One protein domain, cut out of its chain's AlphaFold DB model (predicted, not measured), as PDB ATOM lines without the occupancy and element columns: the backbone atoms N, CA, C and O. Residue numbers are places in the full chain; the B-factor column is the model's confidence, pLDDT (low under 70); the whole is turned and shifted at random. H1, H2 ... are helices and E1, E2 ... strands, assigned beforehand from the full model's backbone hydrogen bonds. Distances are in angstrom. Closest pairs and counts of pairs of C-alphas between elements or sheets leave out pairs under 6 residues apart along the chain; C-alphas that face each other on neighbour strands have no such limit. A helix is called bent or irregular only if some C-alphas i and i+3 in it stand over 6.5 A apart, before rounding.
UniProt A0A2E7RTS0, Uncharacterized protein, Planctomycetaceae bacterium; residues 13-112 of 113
ATOM      1  N   GLU A  13      20.593 -11.704 -13.191       94.94
ATOM      2  CA  GLU A  13      20.223 -10.303 -13.313       94.94
ATOM      3  C   GLU A  13      18.985 -10.159 -14.171       94.94
ATOM      4  O   GLU A  13      18.729 -10.977 -15.055       94.94
ATOM      5  N   PHE A  14      18.237  -9.089 -13.922       95.50
ATOM      6  CA  PHE A  14      16.990  -8.807 -14.610       95.50
ATOM      7  C   PHE A  14      16.979  -7.382 -15.134       95.50
ATOM      8  O   PHE A  14      17.448  -6.457 -14.471       95.50
ATOM      9  N   LYS A  15      16.365  -7.199 -16.301       95.06
ATOM     10  CA  LYS A  15      16.052  -5.869 -16.818       95.06
ATOM     11  C   LYS A  15      14.690  -5.829 -17.486       95.06
ATOM     12  O   LYS A  15      14.138  -6.854 -17.889       95.06
ATOM     13  N   PHE A  16      14.177  -4.612 -17.631       95.88
ATOM     14  CA  PHE A  16      12.989  -4.335 -18.424       95.88
ATOM     15  C   PHE A  16      13.385  -3.630 -19.710       95.88
ATOM     16  O   PHE A  16      13.934  -2.527 -19.673       95.88
ATOM     17  N   LEU A  17      13.041  -4.241 -20.835       95.00
ATOM     18  CA  LEU A  17      13.129  -3.602 -22.137       95.00
ATOM     19  C   LEU A  17      11.808  -2.876 -22.408       95.00
ATOM     20  O   LEU A  17      10.732  -3.448 -22.208       95.00
ATOM     21  N   ARG A  18      11.884  -1.604 -22.808       93.69
ATOM     22  CA  ARG A  18      10.730  -0.708 -22.946       93.69
ATOM     23  C   ARG A  18      10.598  -0.186 -24.374       93.69
ATOM     24  O   ARG A  18      11.577   0.230 -24.978       93.69
ATOM     25  N   CYS A  19       9.370  -0.136 -24.876       89.56
ATOM     26  CA  CYS A  19       9.006   0.489 -26.144       89.56
ATOM     27  C   CYS A  19       7.617   1.150 -26.063       89.56
ATOM     28  O   CYS A  19       6.902   1.000 -25.072       89.56
ATOM     29  N   HIS A  20       7.218   1.869 -27.118       87.50
ATOM     30  CA  HIS A  20       5.873   2.439 -27.240       87.50
ATOM     31  C   HIS A  20       4.996   1.595 -28.180       87.50
ATOM     32  O   HIS A  20       4.942   1.838 -29.385       87.50
ATOM     33  N   ARG A  21       4.306   0.598 -27.617       88.31
ATOM     34  CA  ARG A  21       3.342  -0.300 -28.281       88.31
ATOM     35  C   ARG A  21       3.905  -1.034 -29.503       88.31
ATOM     36  O   ARG A  21       3.208  -1.204 -30.503       88.31
ATOM     37  N   LEU A  22       5.175  -1.436 -29.454       88.94
ATOM     38  CA  LEU A  22       5.812  -2.197 -30.535       88.94
ATOM     39  C   LEU A  22       5.828  -3.707 -30.263       88.94
ATOM     40  O   LEU A  22       5.875  -4.480 -31.214       88.94
ATOM     41  N   PHE A  23       5.708  -4.151 -29.005       93.12
ATOM     42  CA  PHE A  23       5.721  -5.583 -28.675       93.12
ATOM     43  C   PHE A  23       4.411  -6.315 -28.982       93.12
ATOM     44  O   PHE A  23       4.332  -7.525 -28.776       93.12
ATOM     45  N   SER A  24       3.389  -5.616 -29.482       92.75
ATOM     46  CA  SER A  24       2.204  -6.256 -30.059       92.75
ATOM     47  C   SER A  24       2.522  -6.971 -31.381       92.75
ATOM     48  O   SER A  24       1.808  -7.890 -31.767       92.75
ATOM     49  N   ASP A  25       3.576  -6.547 -32.091       93.00
ATOM     50  CA  ASP A  25       4.070  -7.227 -33.288       93.00
ATOM     51  C   ASP A  25       5.088  -8.305 -32.888       93.00
ATOM     52  O   ASP A  25       6.172  -8.011 -32.380       93.00
ATOM     53  N   VAL A  26       4.740  -9.570 -33.136       92.38
ATOM     54  CA  VAL A  26       5.578 -10.729 -32.796       92.38
ATOM     55  C   VAL A  26       6.930 -10.677 -33.510       92.38
ATOM     56  O   VAL A  26       7.944 -11.020 -32.904       92.38
ATOM     57  N   LYS A  27       6.983 -10.208 -34.765       92.31
ATOM     58  CA  LYS A  27       8.249 -10.109 -35.512       92.31
ATOM     59  C   LYS A  27       9.169  -9.079 -34.874       92.31
ATOM     60  O   LYS A  27      10.373  -9.300 -34.754       92.31
ATOM     61  N   PHE A  28       8.587  -7.963 -34.446       91.81
ATOM     62  CA  PHE A  28       9.310  -6.915 -33.745       91.81
ATOM     63  C   PHE A  28       9.847  -7.411 -32.398       91.81
ATOM     64  O   PHE A  28      11.021  -7.221 -32.088       91.81
ATOM     65  N   LEU A  29       9.002  -8.097 -31.624       93.88
ATOM     66  CA  LEU A  29       9.385  -8.689 -30.347       93.88
ATOM     67  C   LEU A  29      10.548  -9.681 -30.503       93.88
ATOM     68  O   LEU A  29      11.525  -9.586 -29.767       93.88
ATOM     69  N   GLN A  30      10.471 -10.594 -31.473       94.19
ATOM     70  CA  GLN A  30      11.538 -11.563 -31.745       94.19
ATOM     71  C   GLN A  30      12.849 -10.880 -32.131       94.19
ATOM     72  O   GLN A  30      13.904 -11.256 -31.625       94.19
ATOM     73  N   LYS A  31      12.786  -9.848 -32.983       94.12
ATOM     74  CA  LYS A  31      13.967  -9.069 -33.361       94.12
ATOM     75  C   LYS A  31      14.609  -8.405 -32.140       94.12
ATOM     76  O   LYS A  31      15.806  -8.554 -31.936       94.12
ATOM     77  N   ALA A  32      13.809  -7.735 -31.311       93.50
ATOM     78  CA  ALA A  32      14.296  -7.095 -30.095       93.50
ATOM     79  C   ALA A  32      14.931  -8.111 -29.131       93.50
ATOM     80  O   ALA A  32      16.004  -7.854 -28.604       93.50
ATOM     81  N   ILE A  33      14.322  -9.286 -28.938       94.69
ATOM     82  CA  ILE A  33      14.902 -10.346 -28.095       94.69
ATOM     83  C   ILE A  33      16.224 -10.846 -28.678       94.69
ATOM     84  O   ILE A  33      17.173 -11.006 -27.925       94.69
ATOM     85  N   SER A  34      16.316 -11.048 -29.994       94.62
ATOM     86  CA  SER A  34      17.556 -11.485 -30.647       94.62
ATOM     87  C   SER A  34      18.701 -10.489 -30.437       94.62
ATOM     88  O   SER A  34      19.824 -10.904 -30.172       94.62
ATOM     89  N   GLU A  35      18.417  -9.187 -30.519       93.31
ATOM     90  CA  GLU A  35      19.405  -8.124 -30.275       93.31
ATOM     91  C   GLU A  35      19.880  -8.095 -28.815       93.31
ATOM     92  O   GLU A  35      21.026  -7.751 -28.532       93.31
ATOM     93  N   GLU A  36      19.007  -8.428 -27.862       94.44
ATOM     94  CA  GLU A  36      19.380  -8.513 -26.447       94.44
ATOM     95  C   GLU A  36      20.064  -9.849 -26.103       94.44
ATOM     96  O   GLU A  36      20.951  -9.881 -25.245       94.44
ATOM     97  N   ALA A  37      19.722 -10.930 -26.808       93.69
ATOM     98  CA  ALA A  37      20.333 -12.249 -26.665       93.69
ATOM     99  C   ALA A  37      21.822 -12.229 -27.020       93.69
ATOM    100  O   ALA A  37      22.604 -12.939 -26.388       93.69
ATOM    101  N   GLU A  38      22.243 -11.344 -27.933       91.94
ATOM    102  CA  GLU A  38      23.665 -11.087 -28.175       91.94
ATOM    103  C   GLU A  38      24.391 -10.777 -26.870       91.94
ATOM    104  O   GLU A  38      25.499 -11.268 -26.686       91.94
ATOM    105  N   ALA A  39      23.767 -10.015 -25.960       92.12
ATOM    106  CA  ALA A  39      24.268  -9.634 -24.637       92.12
ATOM    107  C   ALA A  39      23.993 -10.643 -23.513       92.12
ATOM    108  O   ALA A  39      24.274 -10.345 -22.350       92.12
ATOM    109  N   GLY A  40      23.520 -11.841 -23.862       93.62
ATOM    110  CA  GLY A  40      23.199 -12.917 -22.928       93.62
ATOM    111  C   GLY A  40      21.861 -12.727 -22.214       93.62
ATOM    112  O   GLY A  40      21.649 -13.336 -21.168       93.62
ATOM    113  N   TRP A  41      20.991 -11.851 -22.726       96.38
ATOM    114  CA  TRP A  41      19.655 -11.650 -22.179       96.38
ATOM    115  C   TRP A  41      18.638 -12.592 -22.818       96.38
ATOM    116  O   TRP A  41      18.394 -12.532 -24.019       96.38
ATOM    117  N   ASP A  42      17.954 -13.361 -21.982       96.31
ATOM    118  CA  ASP A  42      16.855 -14.239 -22.363       96.31
ATOM    119  C   ASP A  42      15.509 -13.679 -21.908       96.31
ATOM    120  O   ASP A  42      15.388 -13.083 -20.833       96.31
ATOM    121  N   LEU A  43      14.464 -13.918 -22.703       96.94
ATOM    122  CA  LEU A  43      13.099 -13.544 -22.343       96.94
ATOM    123  C   LEU A  43      12.607 -14.350 -21.135       96.94
ATOM    124  O   LEU A  43      12.616 -15.578 -21.149       96.94
ATOM    125  N   VAL A  44      12.106 -13.646 -20.119       97.12
ATOM    126  CA  VAL A  44      11.395 -14.246 -18.980       97.12
ATOM    127  C   VAL A  44       9.892 -14.164 -19.199       97.12
ATOM    128  O   VAL A  44       9.195 -15.169 -19.158       97.12
ATOM    129  N   GLU A  45       9.391 -12.953 -19.428       96.25
ATOM    130  CA  GLU A  45       7.962 -12.692 -19.580       96.25
ATOM    131  C   GLU A  45       7.719 -11.442 -20.431       96.25
ATOM    132  O   GLU A  45       8.480 -10.468 -20.395       96.25
ATOM    133  N   LYS A  46       6.609 -11.444 -21.170       96.19
ATOM    134  CA  LYS A  46       6.040 -10.240 -21.776       96.19
ATOM    135  C   LYS A  46       4.977  -9.693 -20.828       96.19
ATOM    136  O   LYS A  46       3.960 -10.349 -20.631       96.19
ATOM    137  N   LEU A  47       5.205  -8.509 -20.255       95.75
ATOM    138  CA  LEU A  47       4.260  -7.911 -19.303       95.75
ATOM    139  C   LEU A  47       3.081  -7.257 -20.021       95.75
ATOM    140  O   LEU A  47       1.936  -7.409 -19.616       95.75
ATOM    141  N   ASP A  48       3.372  -6.498 -21.075       95.31
ATOM    142  CA  ASP A  48       2.386  -5.792 -21.890       95.31
ATOM    143  C   ASP A  48       2.966  -5.517 -23.296       95.31
ATOM    144  O   ASP A  48       3.972  -6.107 -23.694       95.31
ATOM    145  N   ASP A  49       2.318  -4.671 -24.098       95.31
ATOM    146  CA  ASP A  49       2.802  -4.306 -25.444       95.31
ATOM    147  C   ASP A  49       3.933  -3.260 -25.439       95.31
ATOM    148  O   ASP A  49       4.458  -2.898 -26.495       95.31
ATOM    149  N   ASN A  50       4.318  -2.780 -24.256       94.12
ATOM    150  CA  ASN A  50       5.349  -1.769 -24.036       94.12
ATOM    151  C   ASN A  50       6.568  -2.323 -23.293       94.12
ATOM    152  O   ASN A  50       7.628  -1.705 -23.340       94.12
ATOM    153  N   ARG A  51       6.436  -3.432 -22.556       95.31
ATOM    154  CA  ARG A  51       7.442  -3.921 -21.610       95.31
ATOM    155  C   ARG A  51       7.601  -5.435 -21.668       95.31
ATOM    156  O   ARG A  51       6.630  -6.184 -21.548       95.31
ATOM    157  N   VAL A  52       8.854  -5.870 -21.731       96.56
ATOM    158  CA  VAL A  52       9.251  -7.270 -21.531       96.56
ATOM    159  C   VAL A  52      10.337  -7.361 -20.467       96.56
ATOM    160  O   VAL A  52      11.163  -6.452 -20.341       96.56
ATOM    161  N   ARG A  53      10.323  -8.438 -19.680       97.19
ATOM    162  CA  ARG A  53      11.354  -8.740 -18.683       97.19
ATOM    163  C   ARG A  53      12.327  -9.744 -19.266       97.19
ATOM    164  O   ARG A  53      11.915 -10.785 -19.778       97.19
ATOM    165  N   LEU A  54      13.607  -9.435 -19.127       97.38
ATOM    166  CA  LEU A  54      14.702 -10.296 -19.538       97.38
ATOM    167  C   LEU A  54      15.514 -10.724 -18.316       97.38
ATOM    168  O   LEU A  54      15.552  -9.994 -17.320       97.38
ATOM    169  N   ARG A  55      16.170 -11.880 -18.411       96.19
ATOM    170  CA  ARG A  55      17.144 -12.373 -17.433       96.19
ATOM    171  C   ARG A  55      18.463 -12.710 -18.098       96.19
ATOM    172  O   ARG A  55      18.487 -13.031 -19.277       96.19
ATOM    173  N   ARG A  56      19.536 -12.685 -17.326       94.88
ATOM    174  CA  ARG A  56      20.884 -13.007 -17.790       94.88
ATOM    175  C   ARG A  56      21.728 -13.521 -16.621       94.88
ATOM    176  O   ARG A  56      21.541 -13.019 -15.510       94.88
ATOM    177  N   PRO A  57      22.660 -14.470 -16.820       93.81
ATOM    178  CA  PRO A  57      23.592 -14.858 -15.765       93.81
ATOM    179  C   PRO A  57      24.598 -13.732 -15.471       93.81
ATOM    180  O   PRO A  57      25.126 -13.108 -16.395       93.81
ATOM    181  N   VAL A  58      24.925 -13.502 -14.195       91.69
ATOM    182  CA  VAL A  58      25.916 -12.480 -13.783       91.69
ATOM    183  C   VAL A  58      27.274 -12.700 -14.463       91.69
ATOM    184  O   VAL A  58      27.946 -11.734 -14.819       91.69
ATOM    185  N   SER A  59      27.660 -13.954 -14.723       90.81
ATOM    186  CA  SER A  59      28.915 -14.302 -15.412       90.81
ATOM    187  C   SER A  59      29.046 -13.676 -16.804       90.81
ATOM    188  O   SER A  59      30.152 -13.390 -17.251       90.81
ATOM    189  N   ALA A  60      27.936 -13.356 -17.478       90.44
ATOM    190  CA  ALA A  60      27.988 -12.674 -18.769       90.44
ATOM    191  C   ALA A  60      28.568 -11.243 -18.677       90.44
ATOM    192  O   ALA A  60      28.945 -10.689 -19.710       90.44
ATOM    193  N   ARG A  61      28.710 -10.665 -17.465       90.81
ATOM    194  CA  ARG A  61      29.355  -9.352 -17.232       90.81
ATOM    195  C   ARG A  61      30.809  -9.302 -17.653       90.81
ATOM    196  O   ARG A  61      31.291  -8.240 -18.037       90.81
ATOM    197  N   GLU A  62      31.500 -10.435 -17.611       88.75
ATOM    198  CA  GLU A  62      32.912 -10.526 -17.990       88.75
ATOM    199  C   GLU A  62      33.143 -10.060 -19.435       88.75
ATOM    200  O   GLU A  62      34.154  -9.427 -19.734       88.75
ATOM    201  N   ASN A  63      32.148 -10.274 -20.302       87.12
ATOM    202  CA  ASN A  63      32.189  -9.910 -21.714       87.12
ATOM    203  C   ASN A  63      31.552  -8.547 -22.019       87.12
ATOM    204  O   ASN A  63      31.447  -8.179 -23.183       87.12
ATOM    205  N   ASP A  64      31.103  -7.778 -21.022       89.69
ATOM    206  CA  ASP A  64      30.444  -6.488 -21.287       89.69
ATOM    207  C   ASP A  64      31.420  -5.445 -21.836       89.69
ATOM    208  O   ASP A  64      31.052  -4.631 -22.678       89.69
ATOM    209  N   ARG A  65      32.684  -5.487 -21.395       87.62
ATOM    210  CA  ARG A  65      33.712  -4.507 -21.786       87.62
ATOM    211  C   ARG A  65      34.145  -4.616 -23.247       87.62
ATOM    212  O   ARG A  65      34.686  -3.654 -23.778       87.62
ATOM    213  N   SER A  66      33.957  -5.775 -23.873       87.44
ATOM    214  CA  SER A  66      34.330  -6.027 -25.269       87.44
ATOM    215  C   SER A  66      33.182  -5.782 -26.251       87.44
ATOM    216  O   SER A  66      33.349  -5.999 -27.449       87.44
ATOM    217  N   ARG A  67      32.015  -5.341 -25.768       85.69
ATOM    218  CA  ARG A  67      30.834  -5.105 -26.602       85.69
ATOM    219  C   ARG A  67      30.782  -3.680 -27.114       85.69
ATOM    220  O   ARG A  67      31.017  -2.728 -26.379       85.69
ATOM    221  N   GLU A  68      30.356  -3.550 -28.362       85.81
ATOM    222  CA  GLU A  68      30.045  -2.254 -28.967       85.81
ATOM    223  C   GLU A  68      28.741  -1.657 -28.421       85.81
ATOM    224  O   GLU A  68      28.579  -0.440 -28.368       85.81
ATOM    225  N   GLN A  69      27.796  -2.509 -28.015       84.62
ATOM    226  CA  GLN A  69      26.487  -2.083 -27.533       84.62
ATOM    227  C   GLN A  69      26.376  -2.211 -26.013       84.62
ATOM    228  O   GLN A  69      26.726  -3.250 -25.454       84.62
ATOM    229  N   ASP A  70      25.784  -1.198 -25.373       89.56
ATOM    230  CA  ASP A  70      25.490  -1.202 -23.938       89.56
ATOM    231  C   ASP A  70      24.497  -2.333 -23.570       89.56
ATOM    232  O   ASP A  70      23.340  -2.304 -24.017       89.56
ATOM    233  N   PRO A  71      24.910  -3.318 -22.745       91.19
ATOM    234  CA  PRO A  71      24.060  -4.413 -22.284       91.19
ATOM    235  C   PRO A  71      22.906  -3.981 -21.375       91.19
ATOM    236  O   PRO A  71      21.941  -4.733 -21.241       91.19
ATOM    237  N   TYR A  72      22.969  -2.801 -20.754       91.88
ATOM    238  CA  TYR A  72      21.959  -2.307 -19.808       91.88
ATOM    239  C   TYR A  72      20.988  -1.301 -20.427       91.88
ATOM    240  O   TYR A  72      20.109  -0.782 -19.735       91.88
ATOM    241  N   ARG A  73      21.077  -1.077 -21.744       91.06
ATOM    242  CA  ARG A  73      20.127  -0.232 -22.471       91.06
ATOM    243  C   ARG A  73      18.683  -0.673 -22.223       91.06
ATOM    244  O   ARG A  73      18.357  -1.866 -22.184       91.06
ATOM    245  N   THR A  74      17.801   0.313 -22.109       90.06
ATOM    246  CA  THR A  74      16.363   0.102 -21.883       90.06
ATOM    247  C   THR A  74      15.551   0.077 -23.173       90.06
ATOM    248  O   THR A  74      14.359  -0.220 -23.127       90.06
ATOM    249  N   MET A  75      16.170   0.404 -24.308       87.25
ATOM    250  CA  MET A  75      15.548   0.450 -25.629       87.25
ATOM    251  C   MET A  75      16.530  -0.130 -26.648       87.25
ATOM    252  O   MET A  75      17.699   0.256 -26.641       87.25
ATOM    253  N   SER A  76      16.080  -1.060 -27.492       83.12
ATOM    254  CA  SER A  76      16.970  -1.694 -28.470       83.12
ATOM    255  C   SER A  76      17.088  -0.849 -29.752       83.12
ATOM    256  O   SER A  76      16.204  -0.026 -30.038       83.12
ATOM    257  N   PRO A  77      18.159  -1.025 -30.547       84.19
ATOM    258  CA  PRO A  77      18.362  -0.276 -31.785       84.19
ATOM    259  C   PRO A  77      17.168  -0.371 -32.743       84.19
ATOM    260  O   PRO A  77      16.697   0.659 -33.235       84.19
ATOM    261  N   SER A  78      16.589  -1.564 -32.924       82.94
ATOM    262  CA  SER A  78      15.412  -1.740 -33.784       82.94
ATOM    263  C   SER A  78      14.194  -0.925 -33.351       82.94
ATOM    264  O   SER A  78      13.414  -0.514 -34.211       82.94
ATOM    265  N   MET A  79      14.033  -0.627 -32.058       84.12
ATOM    266  CA  MET A  79      12.959   0.251 -31.568       84.12
ATOM    267  C   MET A  79      13.145   1.680 -32.039       84.12
ATOM    268  O   MET A  79      12.186   2.303 -32.498       84.12
ATOM    269  N   SER A  80      14.375   2.190 -31.948       80.25
ATOM    270  CA  SER A  80      14.690   3.548 -32.392       80.25
ATOM    271  C   SER A  80      14.445   3.705 -33.896       80.25
ATOM    272  O   SER A  80      13.784   4.655 -34.326       80.25
ATOM    273  N   GLU A  81      14.869   2.714 -34.684       84.88
ATOM    274  CA  GLU A  81      14.662   2.685 -36.129       84.88
ATOM    275  C   GLU A  81      13.178   2.595 -36.491       84.88
ATOM    276  O   GLU A  81      12.705   3.327 -37.363       84.88
ATOM    277  N   GLU A  82      12.423   1.716 -35.829       84.94
ATOM    278  CA  GLU A  82      11.008   1.511 -36.135       84.94
ATOM    279  C   GLU A  82      10.164   2.726 -35.739       84.94
ATOM    280  O   GLU A  82       9.291   3.148 -36.504       84.94
ATOM    281  N   MET A  83      10.469   3.371 -34.607       79.44
ATOM    282  CA  MET A  83       9.856   4.653 -34.241       79.44
ATOM    283  C   MET A  83      10.119   5.719 -35.310       79.44
ATOM    284  O   MET A  83       9.185   6.399 -35.749       79.44
ATOM    285  N   GLN A  84      11.360   5.832 -35.794       81.75
ATOM    286  CA  GLN A  84      11.705   6.802 -36.832       81.75
ATOM    287  C   GLN A  84      11.020   6.484 -38.174       81.75
ATOM    288  O   GLN A  84      10.554   7.393 -38.872       81.75
ATOM    289  N   ARG A  85      10.913   5.200 -38.542       83.75
ATOM    290  CA  ARG A  85      10.218   4.747 -39.760       83.75
ATOM    291  C   ARG A  85       8.725   5.048 -39.708       83.75
ATOM    292  O   ARG A  85       8.191   5.573 -40.688       83.75
ATOM    293  N   ARG A  86       8.056   4.758 -38.588       79.56
ATOM    294  CA  ARG A  86       6.629   5.070 -38.395       79.56
ATOM    295  C   ARG A  86       6.370   6.573 -38.481       79.56
ATOM    296  O   ARG A  86       5.476   6.983 -39.220       79.56
ATOM    297  N   GLY A  87       7.203   7.392 -37.836       75.75
ATOM    298  CA  GLY A  87       7.108   8.854 -37.921       75.75
ATOM    299  C   GLY A  87       7.210   9.378 -39.359       75.75
ATOM    300  O   GLY A  87       6.341  10.119 -39.818       75.75
ATOM    301  N   LYS A  88       8.222   8.928 -40.118       79.38
ATOM    302  CA  LYS A  88       8.407   9.323 -41.529       79.38
ATOM    303  C   LYS A  88       7.251   8.874 -42.428       79.38
ATOM    304  O   LYS A  88       6.872   9.610 -43.339       79.38
ATOM    305  N   ARG A  89       6.693   7.680 -42.200       79.50
ATOM    306  CA  ARG A  89       5.558   7.157 -42.978       79.50
ATOM    307  C   ARG A  89       4.307   8.007 -42.770       79.50
ATOM    308  O   ARG A  89       3.694   8.413 -43.752       79.50
ATOM    309  N   ASN A  90       3.986   8.332 -41.519       79.12
ATOM    310  CA  ASN A  90       2.814   9.141 -41.182       79.12
ATOM    311  C   ASN A  90       2.895  10.544 -41.800       79.12
ATOM    312  O   ASN A  90       1.915  11.010 -42.377       79.12
ATOM    313  N   LEU A  91       4.072  11.180 -41.766       84.75
ATOM    314  CA  LEU A  91       4.279  12.496 -42.377       84.75
ATOM    315  C   LEU A  91       4.080  12.475 -43.903       84.75
ATOM    316  O   LEU A  91       3.424  13.359 -44.450       84.75
ATOM    317  N   LYS A  92       4.604  11.451 -44.595       85.12
ATOM    318  CA  LYS A  92       4.423  11.296 -46.051       85.12
ATOM    319  C   LYS A  92       2.959  11.091 -46.436       85.12
ATOM    320  O   LYS A  92       2.494  11.717 -47.382       85.12
ATOM    321  N   VAL A  93       2.240  10.232 -45.708       88.44
ATOM    322  CA  VAL A  93       0.813   9.973 -45.961       88.44
ATOM    323  C   VAL A  93      -0.003  11.246 -45.750       88.44
ATOM    324  O   VAL A  93      -0.803  11.602 -46.608       88.44
ATOM    325  N   PHE A  94       0.244  11.969 -44.658       91.00
ATOM    326  CA  PHE A  94      -0.434  13.234 -44.386       91.00
ATOM    327  C   PHE A  94      -0.195  14.274 -45.489       91.00
ATOM    328  O   PHE A  94      -1.148  14.872 -45.987       91.00
ATOM    329  N   GLY A  95       1.059  14.442 -45.924       91.25
ATOM    330  CA  GLY A  95       1.398  15.344 -47.027       91.25
ATOM    331  C   GLY A  95       0.685  14.981 -48.334       91.25
ATOM    332  O   GLY A  95       0.167  15.863 -49.014       91.25
ATOM    333  N   ALA A  96       0.590  13.687 -48.658       92.88
ATOM    334  CA  ALA A  96      -0.124  13.217 -49.846       92.88
ATOM    335  C   ALA A  96      -1.638  13.486 -49.771       92.88
ATOM    336  O   ALA A  96      -2.227  13.926 -50.755       92.88
ATOM    337  N   VAL A  97      -2.257  13.272 -48.605       94.88
ATOM    338  CA  VAL A  97      -3.688  13.556 -48.385       94.88
ATOM    339  C   VAL A  97      -3.979  15.050 -48.526       94.88
ATOM    340  O   VAL A  97      -4.931  15.418 -49.209       94.88
ATOM    341  N   MET A  98      -3.143  15.914 -47.945       94.88
ATOM    342  CA  MET A  98      -3.287  17.368 -48.077       94.88
ATOM    343  C   MET A  98      -3.140  17.836 -49.527       94.88
ATOM    344  O   MET A  98      -3.939  18.647 -49.990       94.88
ATOM    345  N   LEU A  99      -2.161  17.301 -50.265       95.50
ATOM    346  CA  LEU A  99      -1.969  17.637 -51.677       95.50
ATOM    347  C   LEU A  99      -3.167  17.199 -52.532       95.50
ATOM    348  O   LEU A  99      -3.666  17.985 -53.333       95.50
ATOM    349  N   ALA A 100      -3.658  15.971 -52.339       95.12
ATOM    350  CA  ALA A 100      -4.841  15.476 -53.041       95.12
ATOM    351  C   ALA A 100      -6.089  16.313 -52.715       95.12
ATOM    352  O   ALA A 100      -6.851  16.653 -53.617       95.12
ATOM    353  N   GLY A 101      -6.263  16.697 -51.446       94.81
ATOM    354  CA  GLY A 101      -7.337  17.588 -51.011       94.81
ATOM    355  C   GLY A 101      -7.250  18.975 -51.651       94.81
ATOM    356  O   GLY A 101      -8.263  19.489 -52.115       94.81
ATOM    357  N   ALA A 102      -6.051  19.553 -51.748       95.38
ATOM    358  CA  ALA A 102      -5.838  20.844 -52.401       95.38
ATOM    359  C   ALA A 102      -6.150  20.793 -53.905       95.38
ATOM    360  O   ALA A 102      -6.819  21.686 -54.418       95.38
ATOM    361  N   ILE A 103      -5.724  19.731 -54.599       96.25
ATOM    362  CA  ILE A 103      -6.041  19.518 -56.019       96.25
ATOM    363  C   ILE A 103      -7.552  19.360 -56.209       96.25
ATOM    364  O   ILE A 103      -8.132  19.994 -57.083       96.25
ATOM    365  N   PHE A 104      -8.203  18.545 -55.375       96.00
ATOM    366  CA  PHE A 104      -9.649  18.351 -55.434       96.00
ATOM    367  C   PHE A 104     -10.411  19.664 -55.209       96.00
ATOM    368  O   PHE A 104     -11.326  19.984 -55.963       96.00
ATOM    369  N   PHE A 105     -10.002  20.446 -54.209       95.44
ATOM    370  CA  PHE A 105     -10.607  21.736 -53.893       95.44
ATOM    371  C   PHE A 105     -10.424  22.757 -55.022       95.44
ATOM    372  O   PHE A 105     -11.386  23.420 -55.401       95.44
ATOM    373  N   ALA A 106      -9.225  22.845 -55.607       93.75
ATOM    374  CA  ALA A 106      -8.958  23.725 -56.743       93.75
ATOM    375  C   ALA A 106      -9.803  23.350 -57.972       93.75
ATOM    376  O   ALA A 106     -10.389  24.225 -58.605       93.75
ATOM    377  N   SER A 107      -9.929  22.053 -58.273       93.19
ATOM    378  CA  SER A 107     -10.794  21.571 -59.355       93.19
ATOM    379  C   SER A 107     -12.271  21.884 -59.104       93.19
ATOM    380  O   SER A 107     -12.986  22.217 -60.043       93.19
ATOM    381  N   LEU A 108     -12.735  21.798 -57.852       93.75
ATOM    382  CA  LEU A 108     -14.115  22.124 -57.486       93.75
ATOM    383  C   LEU A 108     -14.409  23.622 -57.637       93.75
ATOM    384  O   LEU A 108     -15.478  23.972 -58.124       93.75
ATOM    385  N   LEU A 109     -13.464  24.489 -57.256       93.62
ATOM    386  CA  LEU A 109     -13.575  25.934 -57.480       93.62
ATOM    387  C   LEU A 109     -13.683  26.262 -58.971       93.62
ATOM    388  O   LEU A 109     -14.585  26.991 -59.360       93.62
ATOM    389  N   PHE A 110     -12.832  25.654 -59.802       92.25
ATOM    390  CA  PHE A 110     -12.843  25.869 -61.252       92.25
ATOM    391  C   PHE A 110     -14.132  25.382 -61.940       92.25
ATOM    392  O   PHE A 110     -14.480  25.866 -63.006       92.25
ATOM    393  N   LEU A 111     -14.839  24.412 -61.353       91.25
ATOM    394  CA  LEU A 111     -16.135  23.919 -61.844       91.25
ATOM    395  C   LEU A 111     -17.328  24.793 -61.419       91.25
ATOM    396  O   LEU A 111     -18.427  24.594 -61.935       91.25
ATOM    397  N   LEU A 112     -17.138  25.685 -60.442       90.81
ATOM    398  CA  LEU A 112     -18.174  26.566 -59.892       90.81
ATOM    399  C   LEU A 112     -18.111  28.003 -60.445       90.81
ATOM    400  O   LEU A 112     -19.048  28.763 -60.202       90.81
TER     401      LEU A 112
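Overview. This is residues 13 to 112 of the 113 residues of an uncharacterized protein of Planctomycetaceae bacterium (UniProt A0A2E7RTS0). A small compact head, with H1 over one face of a three-stranded antiparallel sheet, order E1 E3 E2, and one long helix, H3, whose residues 84 to 112 stick out as an arm. The 100 printed residues hold three named helices and three strands, E1 H1 E2 E3 H2 H3, class mixed; the whole is extended, radius of gyration of the C-alphas 21.2 A, spans 76 by 28 by 16 A.

Arrangement. E1, residues 13 to 18, neighbours E3, residues 51 to 57, antiparallel; N 15 and O 54 are 3.1 A apart. E2, residues 42 to 46, forms a hairpin with E3; N 44 and O 53 are 2.9 A apart. H1, residues 26 to 37, is on the sheet at a height of 9.7 A. H2, residues 58 to 66, irregular with C-alphas 62 and 65 7.2 A apart, only grazes the sheet; 0 of 5 O i to N i+4 and 4 of 6 O i to N i+3 pairs are within hydrogen-bond range. H3, residues 77 to 112, only just touches H1, with 3 pairs of C-alphas within 8 A, closest Ala 32 and Ser 78, 6.6 A.

Along the chain. E1 begins at C-alpha 13 (20.223, -10.303, -13.313). H3, 53.3 A long, ends at C-alpha 112 (-18.174, 26.566, -59.892).

Size, cuts and confidence. The printed part has no cut, no long link and no residue under pLDDT 70.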